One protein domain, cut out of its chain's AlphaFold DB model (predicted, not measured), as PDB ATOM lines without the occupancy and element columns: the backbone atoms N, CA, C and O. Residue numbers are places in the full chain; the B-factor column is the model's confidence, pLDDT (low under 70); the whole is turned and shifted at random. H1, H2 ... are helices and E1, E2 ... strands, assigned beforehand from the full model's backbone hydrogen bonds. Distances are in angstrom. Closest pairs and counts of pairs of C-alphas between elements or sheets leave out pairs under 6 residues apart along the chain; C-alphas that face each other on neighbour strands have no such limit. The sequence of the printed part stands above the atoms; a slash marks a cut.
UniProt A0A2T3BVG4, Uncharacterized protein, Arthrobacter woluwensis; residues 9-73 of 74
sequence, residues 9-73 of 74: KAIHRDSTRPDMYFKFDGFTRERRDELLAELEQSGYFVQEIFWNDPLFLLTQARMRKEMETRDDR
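Overview. This is residues 9 to 73 of the 74 residues of an uncharacterized protein of Arthrobacter woluwensis (UniProt A0A2T3BVG4). A small sheet of three short strands has one helix, H1, over one of its faces and the other face bare, while a longer helix, H2, sticks out from this body as a free arm that makes much of the length. The printed part has 65 residues with two named helices and three named strands, in the order E1, E2, H1, E3, H2. The sheet order is E2, E1, E3, antiparallel throughout, and the class is mixed, helices and strands. The whole is loose, with a radius of gyration of the C-alphas of 15.3 A, and only just elongated, spanning 45 by 29 by 22 A.

Arrangement. The inner strand E1, residues 9 to 12, is antiparallel to the edge strand E3, residues 44 to 48, at 157 degrees, with N 9 and O 47 2.8 A apart, within hydrogen-bond range. On its other side is the edge strand E2, residues 20 to 22, antiparallel at 152 degrees, with N 10 and O 20 at 2.8 A; E1 and E2 form a hairpin. H1, residues 29 to 41, is on the sheet at a height of 8.7 A, over E3 and along the strands, at 6 degrees to E3 on the local plane; their closest C-alphas, of Leu 39 and Phe 45, are 7.1 A apart. E2, H1 and E3 make a split strand-helix-strand unit, two strands that run the same way with E1 between them, and its crossover is right-handed. With H1 on one face, the sheet makes two layers. H2, residues 54 to 71, is not on the sheet and is apart from H1. Every O i to N i+4 pair is within hydrogen-bond range in H1, and 13 of 14 are in H2.

Along the chain. E1 begins at C-alpha 9, (-39.664, -5.387, 16.012). E3 is 12.9 A long and H1 18.5 A. H2, 26.3 A, ends at C-alpha 71, (-14.790, 2.853, 5.735).

Size, cuts and confidence. The C-alphas of Glu 30 and Arg 73, 46.8 A apart, are the two farthest. Residues 50 to 73, of which 54 to 71 belong to H2, stand free. The printed part has no cut, and no link is long. Residues 51 to 54, 56 to 57 and 70 to 73 have pLDDT under 70.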
ATOM      1  N   LYS A   9     -40.689  -5.153  15.006       91.25
ATOM      2  CA  LYS A   9     -39.664  -5.387  16.012       91.25
ATOM      3  C   LYS A   9     -40.306  -6.060  17.218       91.25
ATOM      4  O   LYS A   9     -41.279  -5.544  17.756       91.25
ATOM      5  N   ALA A  10     -39.775  -7.199  17.637       92.62
ATOM      6  CA  ALA A  10     -40.177  -7.867  18.865       92.62
ATOM      7  C   ALA A  10     -39.193  -7.506  19.978       92.62
ATOM      8  O   ALA A  10     -37.987  -7.693  19.826       92.62
ATOM      9  N   ILE A  11     -39.711  -6.991  21.086       90.38
ATOM     10  CA  ILE A  11     -38.921  -6.487  22.210       90.38
ATOM     11  C   ILE A  11     -39.322  -7.279  23.451       90.38
ATOM     12  O   ILE A  11     -40.506  -7.387  23.773       90.38
ATOM     13  N   HIS A  12     -38.353  -7.889  24.128       92.31
ATOM     14  CA  HIS A  12     -38.640  -8.716  25.298       92.31
ATOM     15  C   HIS A  12     -38.927  -7.841  26.521       92.31
ATOM     16  O   HIS A  12     -38.220  -6.863  26.773       92.31
ATOM     17  N   ARG A  13     -39.937  -8.201  27.318       86.94
ATOM     18  CA  ARG A  13     -40.408  -7.367  28.442       86.94
ATOM     19  C   ARG A  13     -39.354  -7.089  29.515       86.94
ATOM     20  O   ARG A  13     -39.413  -6.040  30.146       86.94
ATOM     21  N   ASP A  14     -38.407  -7.995  29.731       86.88
ATOM     22  CA  ASP A  14     -37.380  -7.847  30.772       86.88
ATOM     23  C   ASP A  14     -36.069  -7.190  30.288       86.88
ATOM     24  O   ASP A  14     -35.153  -7.024  31.087       86.88
ATOM     25  N   SER A  15     -35.959  -6.815  29.002       73.19
ATOM     26  CA  SER A  15     -34.737  -6.257  28.377       73.19
ATOM     27  C   SER A  15     -33.447  -7.083  28.551       73.19
ATOM     28  O   SER A  15     -32.363  -6.608  28.221       73.19
ATOM     29  N   THR A  16     -33.526  -8.327  29.034       83.50
ATOM     30  CA  THR A  16     -32.362  -9.224  29.166       83.50
ATOM     31  C   THR A  16     -32.043  -9.955  27.866       83.50
ATOM     32  O   THR A  16     -30.954 -10.507  27.702       83.50
ATOM     33  N   ARG A  17     -33.000  -9.961  26.933       84.06
ATOM     34  CA  ARG A  17     -32.900 -10.615  25.630       84.06
ATOM     35  C   ARG A  17     -32.788  -9.570  24.526       84.06
ATOM     36  O   ARG A  17     -33.396  -8.508  24.646       84.06
ATOM     37  N   PRO A  18     -32.034  -9.864  23.455       83.56
ATOM     38  CA  PRO A  18     -31.940  -8.961  22.325       83.56
ATOM     39  C   PRO A  18     -33.294  -8.821  21.628       83.56
ATOM     40  O   PRO A  18     -34.068  -9.776  21.526       83.56
ATOM     41  N   ASP A  19     -33.536  -7.629  21.098       88.75
ATOM     42  CA  ASP A  19     -34.680  -7.375  20.235       88.75
ATOM     43  C   ASP A  19     -34.545  -8.157  18.923       88.75
ATOM     44  O   ASP A  19     -33.454  -8.271  18.357       88.75
ATOM     45  N   MET A  20     -35.666  -8.650  18.404       91.19
ATOM     46  CA  MET A  20     -35.728  -9.347  17.119       91.19
ATOM     47  C   MET A  20     -36.450  -8.499  16.076       91.19
ATOM     48  O   MET A  20     -37.329  -7.703  16.401       91.19
ATOM     49  N   TYR A  21     -36.097  -8.682  14.807       90.50
ATOM     50  CA  TYR A  21     -36.690  -7.950  13.693       90.50
ATOM     51  C   TYR A  21     -37.211  -8.918  12.635       90.50
ATOM     52  O   TYR A  21     -36.488  -9.814  12.197       90.50
ATOM     53  N   PHE A  22     -38.454  -8.710  12.206       89.75
ATOM     54  CA  PHE A  22     -39.141  -9.574  11.256       89.75
ATOM     55  C   PHE A  22     -39.651  -8.767  10.064       89.75
ATOM     56  O   PHE A  22     -40.413  -7.808  10.209       89.75
ATOM     57  N   LYS A  23     -39.254  -9.204   8.867       88.81
ATOM     58  CA  LYS A  23     -39.899  -8.846   7.601       88.81
ATOM     59  C   LYS A  23     -40.770 -10.016   7.175       88.81
ATOM     60  O   LYS A  23     -40.324 -11.157   7.204       88.81
ATOM     61  N   PHE A  24     -41.996  -9.724   6.769       87.44
ATOM     62  CA  PHE A  24     -42.993 -10.734   6.411       87.44
ATOM     63  C   PHE A  24     -43.084 -10.961   4.895       87.44
ATOM     64  O   PHE A  24     -44.115 -11.406   4.386       87.44
ATOM     65  N   ASP A  25     -42.017 -10.646   4.162       84.75
ATOM     66  CA  ASP A  25     -41.950 -10.883   2.725       84.75
ATOM     67  C   ASP A  25     -42.075 -12.393   2.465       84.75
ATOM     68  O   ASP A  25     -41.297 -13.197   2.975       84.75
ATOM     69  N   GLY A  26     -43.101 -12.796   1.714       82.06
ATOM     70  CA  GLY A  26     -43.377 -14.208   1.435       82.06
ATOM     71  C   GLY A  26     -44.121 -14.973   2.536       82.06
ATOM     72  O   GLY A  26     -44.360 -16.169   2.372       82.06
ATOM     73  N   PHE A  27     -44.538 -14.322   3.626       84.38
ATOM     74  CA  PHE A  27     -45.364 -14.964   4.650       84.38
ATOM     75  C   PHE A  27     -46.815 -15.132   4.182       84.38
ATOM     76  O   PHE A  27     -47.420 -14.226   3.597       84.38
ATOM     77  N   THR A  28     -47.407 -16.285   4.510       89.31
ATOM     78  CA  THR A  28     -48.867 -16.424   4.531       89.31
ATOM     79  C   THR A  28     -49.430 -15.678   5.740       89.31
ATOM     80  O   THR A  28     -48.719 -15.391   6.706       89.31
ATOM     81  N   ARG A  29     -50.726 -15.356   5.697       88.31
ATOM     82  CA  ARG A  29     -51.404 -14.706   6.822       88.31
ATOM     83  C   ARG A  29     -51.352 -15.567   8.089       88.31
ATOM     84  O   ARG A  29     -50.990 -15.054   9.135       88.31
ATOM     85  N   GLU A  30     -51.641 -16.862   7.966       92.12
ATOM     86  CA  GLU A  30     -51.622 -17.807   9.094       92.12
ATOM     87  C   GLU A  30     -50.258 -17.820   9.782       92.12
ATOM     88  O   GLU A  30     -50.176 -17.626  10.987       92.12
ATOM     89  N   ARG A  31     -49.172 -17.916   9.007       90.44
ATOM     90  CA  ARG A  31     -47.815 -17.977   9.560       90.44
ATOM     91  C   ARG A  31     -47.378 -16.678  10.234       90.44
ATOM     92  O   ARG A  31     -46.570 -16.702  11.159       90.44
ATOM     93  N   ARG A  32     -47.884 -15.534   9.762       91.12
ATOM     94  CA  ARG A  32     -47.689 -14.248  10.444       91.12
ATOM     95  C   ARG A  32     -48.408 -14.258  11.789       91.12
ATOM     96  O   ARG A  32     -47.798 -13.908  12.791       91.12
ATOM     97  N   ASP A  33     -49.679 -14.640  11.797       92.12
ATOM     98  CA  ASP A  33     -50.514 -14.594  12.994       92.12
ATOM     99  C   ASP A  33     -50.023 -15.608  14.055       92.12
ATOM    100  O   ASP A  33     -49.955 -15.265  15.234       92.12
ATOM    101  N   GLU A  34     -49.563 -16.794  13.636       95.12
ATOM    102  CA  GLU A  34     -48.886 -17.783  14.492       95.12
ATOM    103  C   GLU A  34     -47.619 -17.212  15.141       95.12
ATOM    104  O   GLU A  34     -47.478 -17.264  16.362       95.12
ATOM    105  N   LEU A  35     -46.726 -16.596  14.353       93.19
ATOM    106  CA  LEU A  35     -45.506 -15.986  14.890       93.19
ATOM    107  C   LEU A  35     -45.824 -14.885  15.910       93.19
ATOM    108  O   LEU A  35     -45.179 -14.795  16.951       93.19
ATOM    109  N   LEU A  36     -46.802 -14.025  15.611       93.38
ATOM    110  CA  LEU A  36     -47.196 -12.944  16.515       93.38
ATOM    111  C   LEU A  36     -47.731 -13.491  17.845       93.38
ATOM    112  O   LEU A  36     -47.360 -12.980  18.902       93.38
ATOM    113  N   ALA A  37     -48.533 -14.556  17.795       95.56
ATOM    114  CA  ALA A  37     -49.034 -15.232  18.987       95.56
ATOM    115  C   ALA A  37     -47.905 -15.886  19.806       95.56
ATOM    116  O   ALA A  37     -47.878 -15.752  21.030       95.56
ATOM    117  N   GLU A  38     -46.942 -16.549  19.157       95.44
ATOM    118  CA  GLU A  38     -45.783 -17.149  19.835       95.44
ATOM    119  C   GLU A  38     -44.901 -16.101  20.525       95.44
ATOM    120  O   GLU A  38     -44.433 -16.315  21.648       95.44
ATOM    121  N   LEU A  39     -44.684 -14.952  19.875       93.50
ATOM    122  CA  LEU A  39     -43.919 -13.842  20.442       93.50
ATOM    123  C   LEU A  39     -44.592 -13.301  21.707       93.50
ATOM    124  O   LEU A  39     -43.918 -13.119  22.723       93.50
ATOM    125  N   GLU A  40     -45.910 -13.102  21.673       92.25
ATOM    126  CA  GLU A  40     -46.671 -12.641  22.834       92.25
ATOM    127  C   GLU A  40     -46.610 -13.647  23.995       92.25
ATOM    128  O   GLU A  40     -46.297 -13.263  25.127       92.25
ATOM    129  N   GLN A  41     -46.823 -14.941  23.719       94.56
ATOM    130  CA  GLN A  41     -46.711 -16.013  24.719       94.56
ATOM    131  C   GLN A  41     -45.304 -16.108  25.321       94.56
ATOM    132  O   GLN A  41     -45.149 -16.391  26.509       94.56
ATOM    133  N   SER A  42     -44.280 -15.824  24.517       91.38
ATOM    134  CA  SER A  42     -42.876 -15.833  24.933       91.38
ATOM    135  C   SER A  42     -42.446 -14.558  25.668       91.38
ATOM    136  O   SER A  42     -41.264 -14.402  25.960       91.38
ATOM    137  N   GLY A  43     -43.371 -13.638  25.966       91.56
ATOM    138  CA  GLY A  43     -43.080 -12.426  26.731       91.56
ATOM    139  C   GLY A  43     -42.484 -11.284  25.908       91.56
ATOM    140  O   GLY A  43     -41.935 -10.343  26.486       91.56
ATOM    141  N   TYR A  44     -42.600 -11.326  24.580       93.38
ATOM    142  CA  TYR A  44     -42.268 -10.197  23.716       93.38
ATOM    143  C   TYR A  44     -43.487  -9.298  23.517       93.38
ATOM    144  O   TYR A  44     -44.630  -9.751  23.484       93.38
ATOM    145  N   PHE A  45     -43.243  -8.002  23.362       91.81
ATOM    146  CA  PHE A  45     -44.199  -7.088  22.756       91.81
ATOM    147  C   PHE A  45     -43.756  -6.767  21.330       91.81
ATOM    148  O   PHE A  45     -42.561  -6.712  21.034       91.81
ATOM    149  N   VAL A  46     -44.724  -6.580  20.440       91.75
ATOM    150  CA  VAL A  46     -44.475  -6.355  19.017       91.75
ATOM    151  C   VAL A  46     -44.726  -4.888  18.690       91.75
ATOM    152  O   VAL A  46     -45.786  -4.347  18.993       91.75
ATOM    153  N   GLN A  47     -43.745  -4.246  18.065       88.38
ATOM    154  CA  GLN A  47     -43.817  -2.880  17.569       88.38
ATOM    155  C   GLN A  47     -43.796  -2.894  16.040       88.38
ATOM    156  O   GLN A  47     -42.846  -3.386  15.431       88.38
ATOM    157  N   GLU A  48     -44.826  -2.334  15.412       88.19
ATOM    158  CA  GLU A  48     -44.841  -2.105  13.966       88.19
ATOM    159  C   GLU A  48     -43.843  -1.007  13.589       88.19
ATOM    160  O   GLU A  48     -43.796   0.056  14.210       88.19
ATOM    161  N   ILE A  49     -43.031  -1.269  12.565       84.81
ATOM    162  CA  ILE A  49     -42.045  -0.315  12.062       84.81
ATOM    163  C   ILE A  49     -42.616   0.367  10.830       84.81
ATOM    164  O   ILE A  49     -42.603  -0.167   9.718       84.81
ATOM    165  N   PHE A  50     -43.073   1.597  11.032       78.75
ATOM    166  CA  PHE A  50     -43.455   2.474   9.943       78.75
ATOM    167  C   PHE A  50     -42.205   3.149   9.380       78.75
ATOM    168  O   PHE A  50     -41.445   3.786  10.102       78.75
ATOM    169  N   TRP A  51     -42.011   3.066   8.064       64.25
ATOM    170  CA  TRP A  51     -40.907   3.746   7.371       64.25
ATOM    171  C   TRP A  51     -40.954   5.277   7.515       64.25
ATOM    172  O   TRP A  51     -39.933   5.937   7.353       64.25
ATOM    173  N   ASN A  52     -42.121   5.821   7.872       67.06
ATOM    174  CA  ASN A  52     -42.329   7.239   8.152       67.06
ATOM    175  C   ASN A  52     -42.180   7.587   9.644       67.06
ATOM    176  O   ASN A  52     -42.430   8.732  10.012       67.06
ATOM    177  N   ASP A  53     -41.814   6.630  10.506       66.81
ATOM    178  CA  ASP A  53     -41.516   6.911  11.909       66.81
ATOM    179  C   ASP A  53     -40.228   7.757  11.989       66.81
ATOM    180  O   ASP A  53     -39.156   7.294  11.568       66.81
ATOM    181  N   PRO A  54     -40.297   8.991  12.525       65.00
ATOM    182  CA  PRO A  54     -39.136   9.865  12.648       65.00
ATOM    183  C   PRO A  54     -37.961   9.212  13.388       65.00
ATOM    184  O   PRO A  54     -36.806   9.452  13.034       65.00
ATOM    185  N   LEU A  55     -38.221   8.353  14.380       71.56
ATOM    186  CA  LEU A  55     -37.169   7.669  15.140       71.56
ATOM    187  C   LEU A  55     -36.480   6.580  14.317       71.56
ATOM    188  O   LEU A  55     -35.265   6.388  14.431       71.56
ATOM    189  N   PHE A  56     -37.226   5.891  13.455       69.62
ATOM    190  CA  PHE A  56     -36.660   4.890  12.558       69.62
ATOM    191  C   PHE A  56     -35.741   5.535  11.513       69.62
ATOM    192  O   PHE A  56     -34.621   5.061  11.297       69.62
ATOM    193  N   LEU A  57     -36.162   6.665  10.934       69.12
ATOM    194  CA  LEU A  57     -35.348   7.447   9.997       69.12
ATOM    195  C   LEU A  57     -34.048   7.942  10.646       69.12
ATOM    196  O   LEU A  57     -32.972   7.798  10.063       69.12
ATOM    197  N   LEU A  58     -34.124   8.460  11.878       76.12
ATOM    198  CA  LEU A  58     -32.948   8.907  12.633       76.12
ATOM    199  C   LEU A  58     -31.994   7.751  12.961       76.12
ATOM    200  O   LEU A  58     -30.776   7.904  12.854       76.12
ATOM    201  N   THR A  59     -32.533   6.583  13.316       77.31
ATOM    202  CA  THR A  59     -31.729   5.388  13.611       77.31
ATOM    203  C   THR A  59     -30.995   4.893  12.364       77.31
ATOM    204  O   THR A  59     -29.795   4.625  12.434       77.31
ATOM    205  N   GLN A  60     -31.660   4.840  11.204       73.44
ATOM    206  CA  GLN A  60     -30.988   4.496   9.947       73.44
ATOM    207  C   GLN A  60     -29.917   5.516   9.556       73.44
ATOM    208  O   GLN A  60     -28.829   5.122   9.136       73.44
ATOM    209  N   ALA A  61     -30.203   6.813   9.700       77.44
ATOM    210  CA  ALA A  61     -29.236   7.864   9.398       77.44
ATOM    211  C   ALA A  61     -27.978   7.729  10.271       77.44
ATOM    212  O   ALA A  61     -26.858   7.852   9.776       77.44
ATOM    213  N   ARG A  62     -28.156   7.397  11.557       79.81
ATOM    214  CA  ARG A  62     -27.049   7.113  12.474       79.81
ATOM    215  C   ARG A  62     -26.247   5.882  12.048       79.81
ATOM    216  O   ARG A  62     -25.027   5.970  11.981       79.81
ATOM    217  N   MET A  63     -26.915   4.770  11.730       80.56
ATOM    218  CA  MET A  63     -26.243   3.543  11.287       80.56
ATOM    219  C   MET A  63     -25.413   3.765  10.016       80.56
ATOM    220  O   MET A  63     -24.278   3.303   9.952       80.56
ATOM    221  N   ARG A  64     -25.932   4.517   9.033       80.19
ATOM    222  CA  ARG A  64     -25.173   4.866   7.815       80.19
ATOM    223  C   ARG A  64     -23.922   5.676   8.137       80.19
ATOM    224  O   ARG A  64     -22.840   5.311   7.698       80.19
ATOM    225  N   LYS A  65     -24.051   6.705   8.976       82.56
ATOM    226  CA  LYS A  65     -22.913   7.536   9.388       82.56
ATOM    227  C   LYS A  65     -21.830   6.731  10.116       82.56
ATOM    228  O   LYS A  65     -20.641   6.973   9.918       82.56
ATOM    229  N   GLU A  66     -22.224   5.778  10.962       79.56
ATOM    230  CA  GLU A  66     -21.293   4.875  11.656       79.56
ATOM    231  C   GLU A  66     -20.588   3.894  10.700       79.56
ATOM    232  O   GLU A  66     -19.456   3.499  10.968       79.56
ATOM    233  N   MET A  67     -21.223   3.513   9.586       75.69
ATOM    234  CA  MET A  67     -20.600   2.696   8.536       75.69
ATOM    235  C   MET A  67     -19.625   3.517   7.680       75.69
ATOM    236  O   MET A  67     -18.493   3.087   7.490       75.69
ATOM    237  N   GLU A  68     -20.009   4.725   7.260       73.00
ATOM    238  CA  GLU A  68     -19.149   5.647   6.492       73.00
ATOM    239  C   GLU A  68     -17.863   5.998   7.259       73.00
ATOM    240  O   GLU A  68     -16.760   5.929   6.729       73.00
ATOM    241  N   THR A  69     -17.981   6.281   8.560       70.31
ATOM    242  CA  THR A  69     -16.816   6.584   9.416       70.31
ATOM    243  C   THR A  69     -15.910   5.384   9.704       70.31
ATOM    244  O   THR A  69     -14.795   5.570  10.204       70.31
ATOM    245  N   ARG A  70     -16.366   4.155   9.433       60.41
ATOM    246  CA  ARG A  70     -15.537   2.943   9.507       60.41
ATOM    247  C   ARG A  70     -14.808   2.668   8.194       60.41
ATOM    248  O   ARG A  70     -13.662   2.231   8.262       60.41
ATOM    249  N   ASP A  71     -15.428   2.968   7.054       56.59
ATOM    250  CA  ASP A  71     -14.790   2.853   5.735       56.59
ATOM    251  C   ASP A  71     -13.653   3.872   5.556       56.59
ATOM    252  O   ASP A  71     -12.587   3.502   5.084       56.59
ATOM    253  N   ASP A  72     -13.800   5.107   6.051       54.28
ATOM    254  CA  ASP A  72     -12.747   6.144   5.977       54.28
ATOM    255  C   ASP A  72     -11.496   5.857   6.841       54.28
ATOM    256  O   ASP A  72     -10.518   6.607   6.809       54.28
ATOM    257  N   ARG A  73     -11.524   4.809   7.674       54.06
ATOM    258  CA  ARG A  73     -10.415   4.416   8.565       54.06
ATOM    259  C   ARG A  73      -9.635   3.186   8.085       54.06
ATOM    260  O   ARG A  73      -8.707   2.787   8.793       54.06
TER     261      ARG A  73